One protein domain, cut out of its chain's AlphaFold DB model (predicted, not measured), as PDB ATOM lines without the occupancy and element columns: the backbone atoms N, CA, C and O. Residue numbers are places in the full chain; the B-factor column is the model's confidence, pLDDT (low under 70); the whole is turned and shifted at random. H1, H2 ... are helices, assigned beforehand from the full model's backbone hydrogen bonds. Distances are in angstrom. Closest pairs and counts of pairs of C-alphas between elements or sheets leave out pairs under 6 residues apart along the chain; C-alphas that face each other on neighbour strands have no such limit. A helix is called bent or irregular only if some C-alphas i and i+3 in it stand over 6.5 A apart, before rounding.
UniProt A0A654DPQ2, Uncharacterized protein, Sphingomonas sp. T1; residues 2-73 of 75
ATOM      1  N   ASP A   2     180.743 195.100  65.010       63.56
ATOM      2  CA  ASP A   2     181.079 195.262  66.431       63.56
ATOM      3  C   ASP A   2     180.368 196.487  67.019       63.56
ATOM      4  O   ASP A   2     179.705 196.331  68.030       63.56
ATOM      5  N   ASP A   3     180.296 197.611  66.296       66.44
ATOM      6  CA  ASP A   3     179.527 198.799  66.730       66.44
ATOM      7  C   ASP A   3     178.024 198.511  66.896       66.44
ATOM      8  O   ASP A   3     177.352 199.086  67.742       66.44
ATOM      9  N   ALA A   4     177.482 197.577  66.104       74.19
ATOM     10  CA  ALA A   4     176.078 197.171  66.181       74.19
ATOM     11  C   ALA A   4     175.807 196.177  67.328       74.19
ATOM     12  O   ALA A   4     174.683 196.093  67.818       74.19
ATOM     13  N   LEU A   5     176.823 195.406  67.732       74.50
ATOM     14  CA  LEU A   5     176.807 194.522  68.901       74.50
ATOM     15  C   LEU A   5     177.028 195.322  70.191       74.50
ATOM     16  O   LEU A   5     176.343 195.077  71.180       74.50
ATOM     17  N   GLU A   6     177.924 196.305  70.155       75.50
ATOM     18  CA  GLU A   6     178.232 197.222  71.253       75.50
ATOM     19  C   GLU A   6     177.059 198.170  71.524       75.50
ATOM     20  O   GLU A   6     176.650 198.314  72.671       75.50
ATOM     21  N   ALA A   7     176.380 198.666  70.481       80.50
ATOM     22  CA  ALA A   7     175.107 199.387  70.615       80.50
ATOM     23  C   ALA A   7     173.977 198.550  71.249       80.50
ATOM     24  O   ALA A   7     172.968 199.097  71.688       80.50
ATOM     25  N   LYS A   8     174.123 197.219  71.275       82.81
ATOM     26  CA  LYS A   8     173.191 196.282  71.917       82.81
ATOM     27  C   LYS A   8     173.712 195.747  73.258       82.81
ATOM     28  O   LYS A   8     173.063 194.875  73.825       82.81
ATOM     29  N   ASP A   9     174.857 196.237  73.738       78.50
ATOM     30  CA  ASP A   9     175.555 195.778  74.949       78.50
ATOM     31  C   ASP A   9     175.897 194.268  74.944       78.50
ATOM     32  O   ASP A   9     175.980 193.588  75.968       78.50
ATOM     33  N   ILE A  10     176.093 193.692  73.751       80.38
ATOM     34  CA  ILE A  10     176.399 192.269  73.577       80.38
ATOM     35  C   ILE A  10     177.891 192.102  73.310       80.38
ATOM     36  O   ILE A  10     178.401 192.439  72.242       80.38
ATOM     37  N   LYS A  11     178.595 191.458  74.249       79.62
ATOM     38  CA  LYS A  11     180.016 191.139  74.070       79.62
ATOM     39  C   LYS A  11     180.214 189.992  73.063       79.62
ATOM     40  O   LYS A  11     179.752 188.871  73.318       79.62
ATOM     41  N   PRO A  12     180.964 190.201  71.965       77.31
ATOM     42  CA  PRO A  12     181.239 189.144  71.004       77.31
ATOM     43  C   PRO A  12     182.068 188.022  71.647       77.31
ATOM     44  O   PRO A  12     183.116 188.231  72.260       77.31
ATOM     45  N   CYS A  13     181.576 186.790  71.521       79.62
ATOM     46  CA  CYS A  13     182.196 185.585  72.089       79.62
ATOM     47  C   CYS A  13     182.695 184.594  71.027       79.62
ATOM     48  O   CYS A  13     183.214 183.531  71.374       79.62
ATOM     49  N   ILE A  14     182.514 184.936  69.750       82.62
ATOM     50  CA  ILE A  14     182.914 184.151  68.584       82.62
ATOM     51  C   ILE A  14     184.047 184.917  67.888       82.62
ATOM     52  O   ILE A  14     183.940 186.135  67.736       82.62
ATOM     53  N   PRO A  15     185.130 184.241  67.471       84.31
ATOM     54  CA  PRO A  15     186.186 184.871  66.697       84.31
ATOM     55  C   PRO A  15     185.662 185.418  65.369       84.31
ATOM     56  O   PRO A  15     184.782 184.837  64.733       84.31
ATOM     57  N   GLY A  16     186.271 186.512  64.913       83.81
ATOM     58  CA  GLY A  16     186.070 186.999  63.552       83.81
ATOM     59  C   GLY A  16     186.487 185.963  62.499       83.81
ATOM     60  O   GLY A  16     187.323 185.092  62.746       83.81
ATOM     61  N   ARG A  17     185.905 186.066  61.300       84.69
ATOM     62  CA  ARG A  17     186.324 185.269  60.135       84.69
ATOM     63  C   ARG A  17     187.736 185.671  59.694       84.69
ATOM     64  O   ARG A  17     188.118 186.827  59.841       84.69
ATOM     65  N   ARG A  18     188.477 184.738  59.081       81.00
ATOM     66  CA  ARG A  18     189.857 184.964  58.598       81.00
ATOM     67  C   ARG A  18     189.972 186.105  57.577       81.00
ATOM     68  O   ARG A  18     190.988 186.775  57.552       81.00
ATOM     69  N   SER A  19     188.944 186.329  56.758       85.00
ATOM     70  CA  SER A  19     188.914 187.379  55.729       85.00
ATOM     71  C   SER A  19     188.647 188.787  56.272       85.00
ATOM     72  O   SER A  19     188.440 189.712  55.494       85.00
ATOM     73  N   ARG A  20     188.543 188.954  57.595       82.88
ATOM     74  CA  ARG A  20     188.228 190.241  58.207       82.88
ATOM     75  C   ARG A  20     189.517 191.033  58.417       82.88
ATOM     76  O   ARG A  20     190.417 190.546  59.093       82.88
ATOM     77  N   ASN A  21     189.567 192.248  57.873       80.31
ATOM     78  CA  ASN A  21     190.720 193.145  58.017       80.31
ATOM     79  C   ASN A  21     190.947 193.573  59.472       80.31
ATOM     80  O   ASN A  21     192.087 193.704  59.900       80.31
ATOM     81  N   GLU A  22     189.870 193.744  60.243       81.06
ATOM     82  CA  GLU A  22     189.954 194.169  61.638       81.06
ATOM     83  C   GLU A  22     189.564 193.036  62.605       81.06
ATOM     84  O   GLU A  22     188.473 192.454  62.483       81.06
ATOM     85  N   PRO A  23     190.443 192.676  63.559       76.38
ATOM     86  CA  PRO A  23     190.190 191.587  64.485       76.38
ATOM     87  C   PRO A  23     189.193 191.991  65.577       76.38
ATOM     88  O   PRO A  23     189.399 192.946  66.320       76.38
ATOM     89  N   VAL A  24     188.149 191.179  65.750       82.56
ATOM     90  CA  VAL A  24     187.192 191.322  66.858       82.56
ATOM     91  C   VAL A  24     187.867 190.955  68.176       82.56
ATOM     92  O   VAL A  24     188.490 189.894  68.280       82.56
ATOM     93  N   ARG A  25     187.695 191.776  69.218       81.69
ATOM     94  CA  ARG A  25     188.094 191.404  70.582       81.69
ATOM     95  C   ARG A  25     187.092 190.409  71.167       81.69
ATOM     96  O   ARG A  25     185.949 190.754  71.431       81.69
ATOM     97  N   TYR A  26     187.533 189.180  71.420       85.00
ATOM     98  CA  TYR A  26     186.742 188.141  72.085       85.00
ATOM     99  C   TYR A  26     187.576 187.420  73.151       85.00
ATOM    100  O   TYR A  26     188.808 187.408  73.110       85.00
ATOM    101  N   ASP A  27     186.904 186.780  74.109       88.25
ATOM    102  CA  ASP A  27     187.575 185.961  75.120       88.25
ATOM    103  C   ASP A  27     187.978 184.598  74.530       88.25
ATOM    104  O   ASP A  27     187.164 183.676  74.401       88.25
ATOM    105  N   LYS A  28     189.269 184.470  74.197       85.94
ATOM    106  CA  LYS A  28     189.872 183.245  73.647       85.94
ATOM    107  C   LYS A  28     189.696 182.035  74.567       85.94
ATOM    108  O   LYS A  28     189.423 180.934  74.087       85.94
ATOM    109  N   ARG A  29     189.827 182.223  75.885       89.56
ATOM    110  CA  ARG A  29     189.729 181.140  76.877       89.56
ATOM    111  C   ARG A  29     188.295 180.631  76.967       89.56
ATOM    112  O   ARG A  29     188.066 179.421  76.979       89.56
ATOM    113  N   ARG A  30     187.323 181.546  76.996       88.25
ATOM    114  CA  ARG A  30     185.894 181.200  77.021       88.25
ATOM    115  C   ARG A  30     185.451 180.521  75.726       88.25
ATOM    116  O   ARG A  30     184.714 179.539  75.793       88.25
ATOM    117  N   TYR A  31     185.919 180.998  74.573       89.38
ATOM    118  CA  TYR A  31     185.629 180.378  73.278       89.38
ATOM    119  C   TYR A  31     186.151 178.936  73.202       89.38
ATOM    120  O   TYR A  31     185.385 178.024  72.888       89.38
ATOM    121  N   ARG A  32     187.415 178.710  73.589       89.19
ATOM    122  CA  ARG A  32     188.026 177.372  73.612       89.19
ATOM    123  C   ARG A  32     187.231 176.388  74.472       89.19
ATOM    124  O   ARG A  32     186.861 175.323  73.987       89.19
ATOM    125  N   ARG A  33     186.887 176.782  75.703       92.06
ATOM    126  CA  ARG A  33     186.096 175.942  76.616       92.06
ATOM    127  C   ARG A  33     184.736 175.568  76.016       92.06
ATOM    128  O   ARG A  33     184.311 174.424  76.127       92.06
ATOM    129  N   ARG A  34     184.044 176.514  75.366       90.19
ATOM    130  CA  ARG A  34     182.749 176.238  74.714       90.19
ATOM    131  C   ARG A  34     182.880 175.219  73.587       90.19
ATOM    132  O   ARG A  34     182.041 174.329  73.494       90.19
ATOM    133  N   ILE A  35     183.919 175.340  72.761       91.94
ATOM    134  CA  ILE A  35     184.192 174.383  71.685       91.94
ATOM    135  C   ILE A  35     184.469 172.989  72.247       91.94
ATOM    136  O   ILE A  35     183.871 172.022  71.783       91.94
ATOM    137  N   GLU A  36     185.321 172.880  73.265       92.56
ATOM    138  CA  GLU A  36     185.639 171.599  73.908       92.56
ATOM    139  C   GLU A  36     184.379 170.933  74.494       92.56
ATOM    140  O   GLU A  36     184.154 169.747  74.257       92.56
ATOM    141  N   ILE A  37     183.500 171.700  75.156       94.75
ATOM    142  CA  ILE A  37     182.206 171.203  75.664       94.75
ATOM    143  C   ILE A  37     181.303 170.723  74.520       94.75
ATOM    144  O   ILE A  37     180.693 169.657  74.620       94.75
ATOM    145  N   MET A  38     181.202 171.491  73.432       94.62
ATOM    146  CA  MET A  38     180.384 171.125  72.273       94.62
ATOM    147  C   MET A  38     180.866 169.813  71.644       94.62
ATOM    148  O   MET A  38     180.059 168.924  71.378       94.62
ATOM    149  N   PHE A  39     182.179 169.664  71.452       94.25
ATOM    150  CA  PHE A  39     182.762 168.427  70.937       94.25
ATOM    151  C   PHE A  39     182.609 167.254  71.906       94.25
ATOM    152  O   PHE A  39     182.388 166.138  71.444       94.25
ATOM    153  N   GLY A  40     182.695 167.489  73.220       95.38
ATOM    154  CA  GLY A  40     182.397 166.480  74.239       95.38
ATOM    155  C   GLY A  40     180.989 165.918  74.063       95.38
ATOM    156  O   GLY A  40     180.831 164.733  73.790       95.38
ATOM    157  N   ARG A  41     179.983 166.802  74.043       94.75
ATOM    158  CA  ARG A  41     178.584 166.415  73.802       94.75
ATOM    159  C   ARG A  41     178.406 165.677  72.478       94.75
ATOM    160  O   ARG A  41     177.723 164.665  72.432       94.75
ATOM    161  N   LEU A  42     179.022 166.155  71.395       94.31
ATOM    162  CA  LEU A  42     178.923 165.501  70.086       94.31
ATOM    163  C   LEU A  42     179.493 164.072  70.107       94.31
ATOM    164  O   LEU A  42     178.934 163.173  69.481       94.31
ATOM    165  N   LYS A  43     180.602 163.853  70.822       93.00
ATOM    166  CA  LYS A  43     181.184 162.516  71.007       93.00
ATOM    167  C   LYS A  43     180.281 161.624  71.853       93.00
ATOM    168  O   LYS A  43     180.107 160.460  71.493       93.00
ATOM    169  N   ASP A  44     179.682 162.165  72.910       91.31
ATOM    170  CA  ASP A  44     178.724 161.435  73.743       91.31
ATOM    171  C   ASP A  44     177.520 160.984  72.912       91.31
ATOM    172  O   ASP A  44     177.179 159.803  72.902       91.31
ATOM    173  N   TRP A  45     176.953 161.886  72.106       89.06
ATOM    174  CA  TRP A  45     175.864 161.560  71.186       89.06
ATOM    175  C   TRP A  45     176.261 160.523  70.142       89.06
ATOM    176  O   TRP A  45     175.488 159.608  69.874       89.06
ATOM    177  N   ARG A  46     177.477 160.602  69.587       88.25
ATOM    178  CA  ARG A  46     177.979 159.578  68.661       88.25
ATOM    179  C   ARG A  46     178.050 158.207  69.330       88.25
ATOM    180  O   ARG A  46     177.637 157.230  68.722       88.25
ATOM    181  N   ARG A  47     178.545 158.129  70.569       85.69
ATOM    182  CA  ARG A  47     178.610 156.879  71.346       85.69
ATOM    183  C   ARG A  47     177.222 156.309  71.627       85.69
ATOM    184  O   ARG A  47     177.032 155.097  71.607       85.69
ATOM    185  N   VAL A  48     176.272 157.183  71.928       81.50
ATOM    186  CA  VAL A  48     174.875 156.825  72.172       81.50
ATOM    187  C   VAL A  48     174.235 156.287  70.885       81.50
ATOM    188  O   VAL A  48     173.707 155.179  70.893       81.50
ATOM    189  N   ALA A  49     174.390 156.991  69.761       81.75
ATOM    190  CA  ALA A  49     173.883 156.572  68.455       81.75
ATOM    191  C   ALA A  49     174.456 155.215  68.006       81.75
ATOM    192  O   ALA A  49     173.695 154.312  67.670       81.75
ATOM    193  N   THR A  50     175.777 155.015  68.104       78.31
ATOM    194  CA  THR A  50     176.404 153.736  67.719       78.31
ATOM    195  C   THR A  50     176.012 152.570  68.626       78.31
ATOM    196  O   THR A  50     176.101 151.414  68.213       78.31
ATOM    197  N   ARG A  51     175.558 152.837  69.859       71.06
ATOM    198  CA  ARG A  51     174.989 151.812  70.742       71.06
ATOM    199  C   ARG A  51     173.584 151.396  70.300       71.06
ATOM    200  O   ARG A  51     173.240 150.227  70.459       71.06
ATOM    201  N   TYR A  52     172.799 152.324  69.755       70.31
ATOM    202  CA  TYR A  52     171.421 152.074  69.323       70.31
ATOM    203  C   TYR A  52     171.315 151.398  67.953       70.31
ATOM    204  O   TYR A  52     170.439 150.552  67.786       70.31
ATOM    205  N   ASP A  53     172.235 151.674  67.021       69.31
ATOM    206  CA  ASP A  53     172.244 151.038  65.689       69.31
ATOM    207  C   ASP A  53     172.358 149.505  65.740       69.31
ATOM    208  O   ASP A  53     171.945 148.809  64.815       69.31
ATOM    209  N   ARG A  54     172.908 148.942  66.823       71.88
ATOM    210  CA  ARG A  54     173.181 147.502  66.907       71.88
ATOM    211  C   ARG A  54     171.918 146.649  67.105       71.88
ATOM    212  O   ARG A  54     171.899 145.523  66.623       71.88
ATOM    213  N   TRP A  55     170.899 147.152  67.813       76.38
ATOM    214  CA  TRP A  55     169.660 146.411  68.126       76.38
ATOM    215  C   TRP A  55     168.465 147.358  68.343       76.38
ATOM    216  O   TRP A  55     167.963 147.476  69.467       76.38
ATOM    217  N   PRO A  56     167.984 148.034  67.286       73.94
ATOM    218  CA  PRO A  56     166.927 149.035  67.414       73.94
ATOM    219  C   PRO A  56     165.637 148.442  68.002       73.94
ATOM    220  O   PRO A  56     165.058 149.022  68.917       73.94
ATOM    221  N   ALA A  57     165.228 147.245  67.566       80.00
ATOM    222  CA  ALA A  57     163.990 146.604  68.018       80.00
ATOM    223  C   ALA A  57     163.969 146.296  69.529       80.00
ATOM    224  O   ALA A  57     162.976 146.567  70.199       80.00
ATOM    225  N   VAL A  58     165.071 145.778  70.081       79.88
ATOM    226  CA  VAL A  58     165.176 145.432  71.513       79.88
ATOM    227  C   VAL A  58     165.145 146.690  72.380       79.88
ATOM    228  O   VAL A  58     164.504 146.712  73.430       79.88
ATOM    229  N   PHE A  59     165.799 147.760  71.929       72.38
ATOM    230  CA  PHE A  59     165.798 149.035  72.635       72.38
ATOM    231  C   PHE A  59     164.417 149.705  72.630       72.38
ATOM    232  O   PHE A  59     163.941 150.124  73.685       72.38
ATOM    233  N   PHE A  60     163.747 149.768  71.473       77.75
ATOM    234  CA  PHE A  60     162.395 150.323  71.387       77.75
ATOM    235  C   PHE A  60     161.388 149.509  72.205       77.75
ATOM    236  O   PHE A  60     160.560 150.103  72.892       77.75
ATOM    237  N   ALA A  61     161.497 148.176  72.207       83.81
ATOM    238  CA  ALA A  61     160.683 147.322  73.067       83.81
ATOM    239  C   ALA A  61     160.914 147.629  74.557       83.81
ATOM    240  O   ALA A  61     159.955 147.801  75.302       83.81
ATOM    241  N   ALA A  62     162.169 147.787  74.992       81.50
ATOM    242  CA  ALA A  62     162.482 148.152  76.375       81.50
ATOM    243  C   ALA A  62     161.930 149.539  76.768       81.50
ATOM    244  O   ALA A  62     161.399 149.699  77.866       81.50
ATOM    245  N   PHE A  63     162.004 150.534  75.876       81.19
ATOM    246  CA  PHE A  63     161.423 151.861  76.111       81.19
ATOM    247  C   PHE A  63     159.891 151.815  76.194       81.19
ATOM    248  O   PHE A  63     159.302 152.391  77.108       81.19
ATOM    249  N   ALA A  64     159.247 151.080  75.283       84.75
ATOM    250  CA  ALA A  64     157.800 150.885  75.279       84.75
ATOM    251  C   ALA A  64     157.297 150.122  76.514       84.75
ATOM    252  O   ALA A  64     156.170 150.345  76.936       84.75
ATOM    253  N   LEU A  65     158.124 149.259  77.116       83.56
ATOM    254  CA  LEU A  65     157.826 148.593  78.389       83.56
ATOM    255  C   LEU A  65     158.049 149.506  79.607       83.56
ATOM    256  O   LEU A  65     157.334 149.382  80.598       83.56
ATOM    257  N   ALA A  66     159.004 150.437  79.544       79.75
ATOM    258  CA  ALA A  66     159.295 151.372  80.632       79.75
ATOM    259  C   ALA A  66     158.306 152.554  80.712       79.75
ATOM    260  O   ALA A  66     157.997 153.019  81.806       79.75
ATOM    261  N   ALA A  67     157.777 153.026  79.578       76.31
ATOM    262  CA  ALA A  67     156.822 154.141  79.524       76.31
ATOM    263  C   ALA A  67     155.494 153.906  80.295       76.31
ATOM    264  O   ALA A  67     155.043 154.815  80.995       76.31
ATOM    265  N   PRO A  68     154.865 152.713  80.256       76.06
ATOM    266  CA  PRO A  68     153.690 152.429  81.076       76.06
ATOM    267  C   PRO A  68     153.998 152.392  82.579       76.06
ATOM    268  O   PRO A  68     153.124 152.724  83.376       76.06
ATOM    269  N   LEU A  69     155.226 152.038  82.983       63.03
ATOM    270  CA  LEU A  69     155.614 151.991  84.399       63.03
ATOM    271  C   LEU A  69     155.699 153.389  85.027       63.03
ATOM    272  O   LEU A  69     155.396 153.531  86.208       63.03
ATOM    273  N   SER A  70     156.040 154.431  84.257       60.09
ATOM    274  CA  SER A  70     155.969 155.816  84.748       60.09
ATOM    275  C   SER A  70     154.549 156.386  84.719       60.09
ATOM    276  O   SER A  70     154.226 157.232  85.543       60.09
ATOM    277  N   SER A  71     153.686 155.914  83.811       61.44
ATOM    278  CA  SER A  71     152.269 156.313  83.780       61.44
ATOM    279  C   SER A  71     151.448 155.705  84.925       61.44
ATOM    280  O   SER A  71     150.381 156.227  85.236       61.44
ATOM    281  N   GLY A  72     151.908 154.607  85.534       58.66
ATOM    282  CA  GLY A  72     151.238 153.960  86.668       58.66
ATOM    283  C   GLY A  72     151.586 154.547  88.040       58.66
ATOM    284  O   GLY A  72     150.965 154.159  89.021       58.66
ATOM    285  N   TYR A  73     152.566 155.454  88.108       58.31
ATOM    286  CA  TYR A  73     152.984 156.150  89.332       58.31
ATOM    287  C   TYR A  73     152.332 157.534  89.501       58.31
ATOM    288  O   TYR A  73     152.495 158.151  90.549       58.31
TER     289      TYR A  73
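AT A GLANCE: This is residues 2 to 73 of the 75 residues of an uncharacterized protein of Sphingomonas sp. T1 (UniProt A0A654DPQ2). One long straight helix, H2, makes most of the length, and the shorter H3 turns off at about a right angle near its last residues to make an L; beyond the other end of H2 lies a loose, looping stretch, residues 7 to 27, that begins after the very short helix H1. No helix touches another. The printed part has 72 residues, with three named helices in the order H1, H2, H3 and no named strand, and its class is all helix. It is extended, with a radius of gyration of the C-alphas of 22.0 A, and its C-alphas span 58 by 30 by 19 A along the three main axes.

IN THESE COORDINATES: Find C-alpha 2 at (181.079, 195.262, 66.431), where H1 begins; it holds residues 2 to 6, five residues. Residues 7 to 27 then run on with no named element. At C-alpha 28, at (189.872, 183.245, 73.647), H2 begins; it holds residues 28 to 52 and measures 36.5 A from first to last C-alpha. After residues 53 to 55, look for H3, residues 56 to 71, which is 23.1 A long and ends with C-alpha 71 at (152.269, 156.313, 83.780). H3 is neither bent nor irregular, but only just: C-alphas 65 and 68 are 6.2 A apart.

HOW THE PARTS SIT: Start with H1: it is apart from H2, and it is apart from H3 as well. Move on to H2 and H3, which are close but not clearly touching, with 1 pair of C-alphas within 8 A. That closest pair is Tyr 52 and Phe 59, whose C-alphas are 7.2 A apart. The lines of H2 and H3 stand at 78 degrees, about perpendicular, and their centres are 27.3 A apart. Look at the backbone O and N atoms: in H1 and H2 every O i to N i+4 pair is within hydrogen-bond range, and in H3 10 of 12 are.

THE WHOLE: The C-alphas of Asn 21 and Gly 72, the two farthest apart, are 62.6 A from each other, and those of Asp 2 and Tyr 73, the first and last printed, are 53.3 A apart. The printed part has no cut. The link from H1 to H2 is long, with 21 residues, and the link from H2 to H3 is tight, with 3. Among the residues that stand free are 35 to 50 of H2 and 61 to 73, of which 61 to 71 belong to H3. In the B-factor column you will find a mean pLDDT of the printed part of 81.0; residues 2 to 3, residue 53 and residues 69 to 73 of the model are under 70.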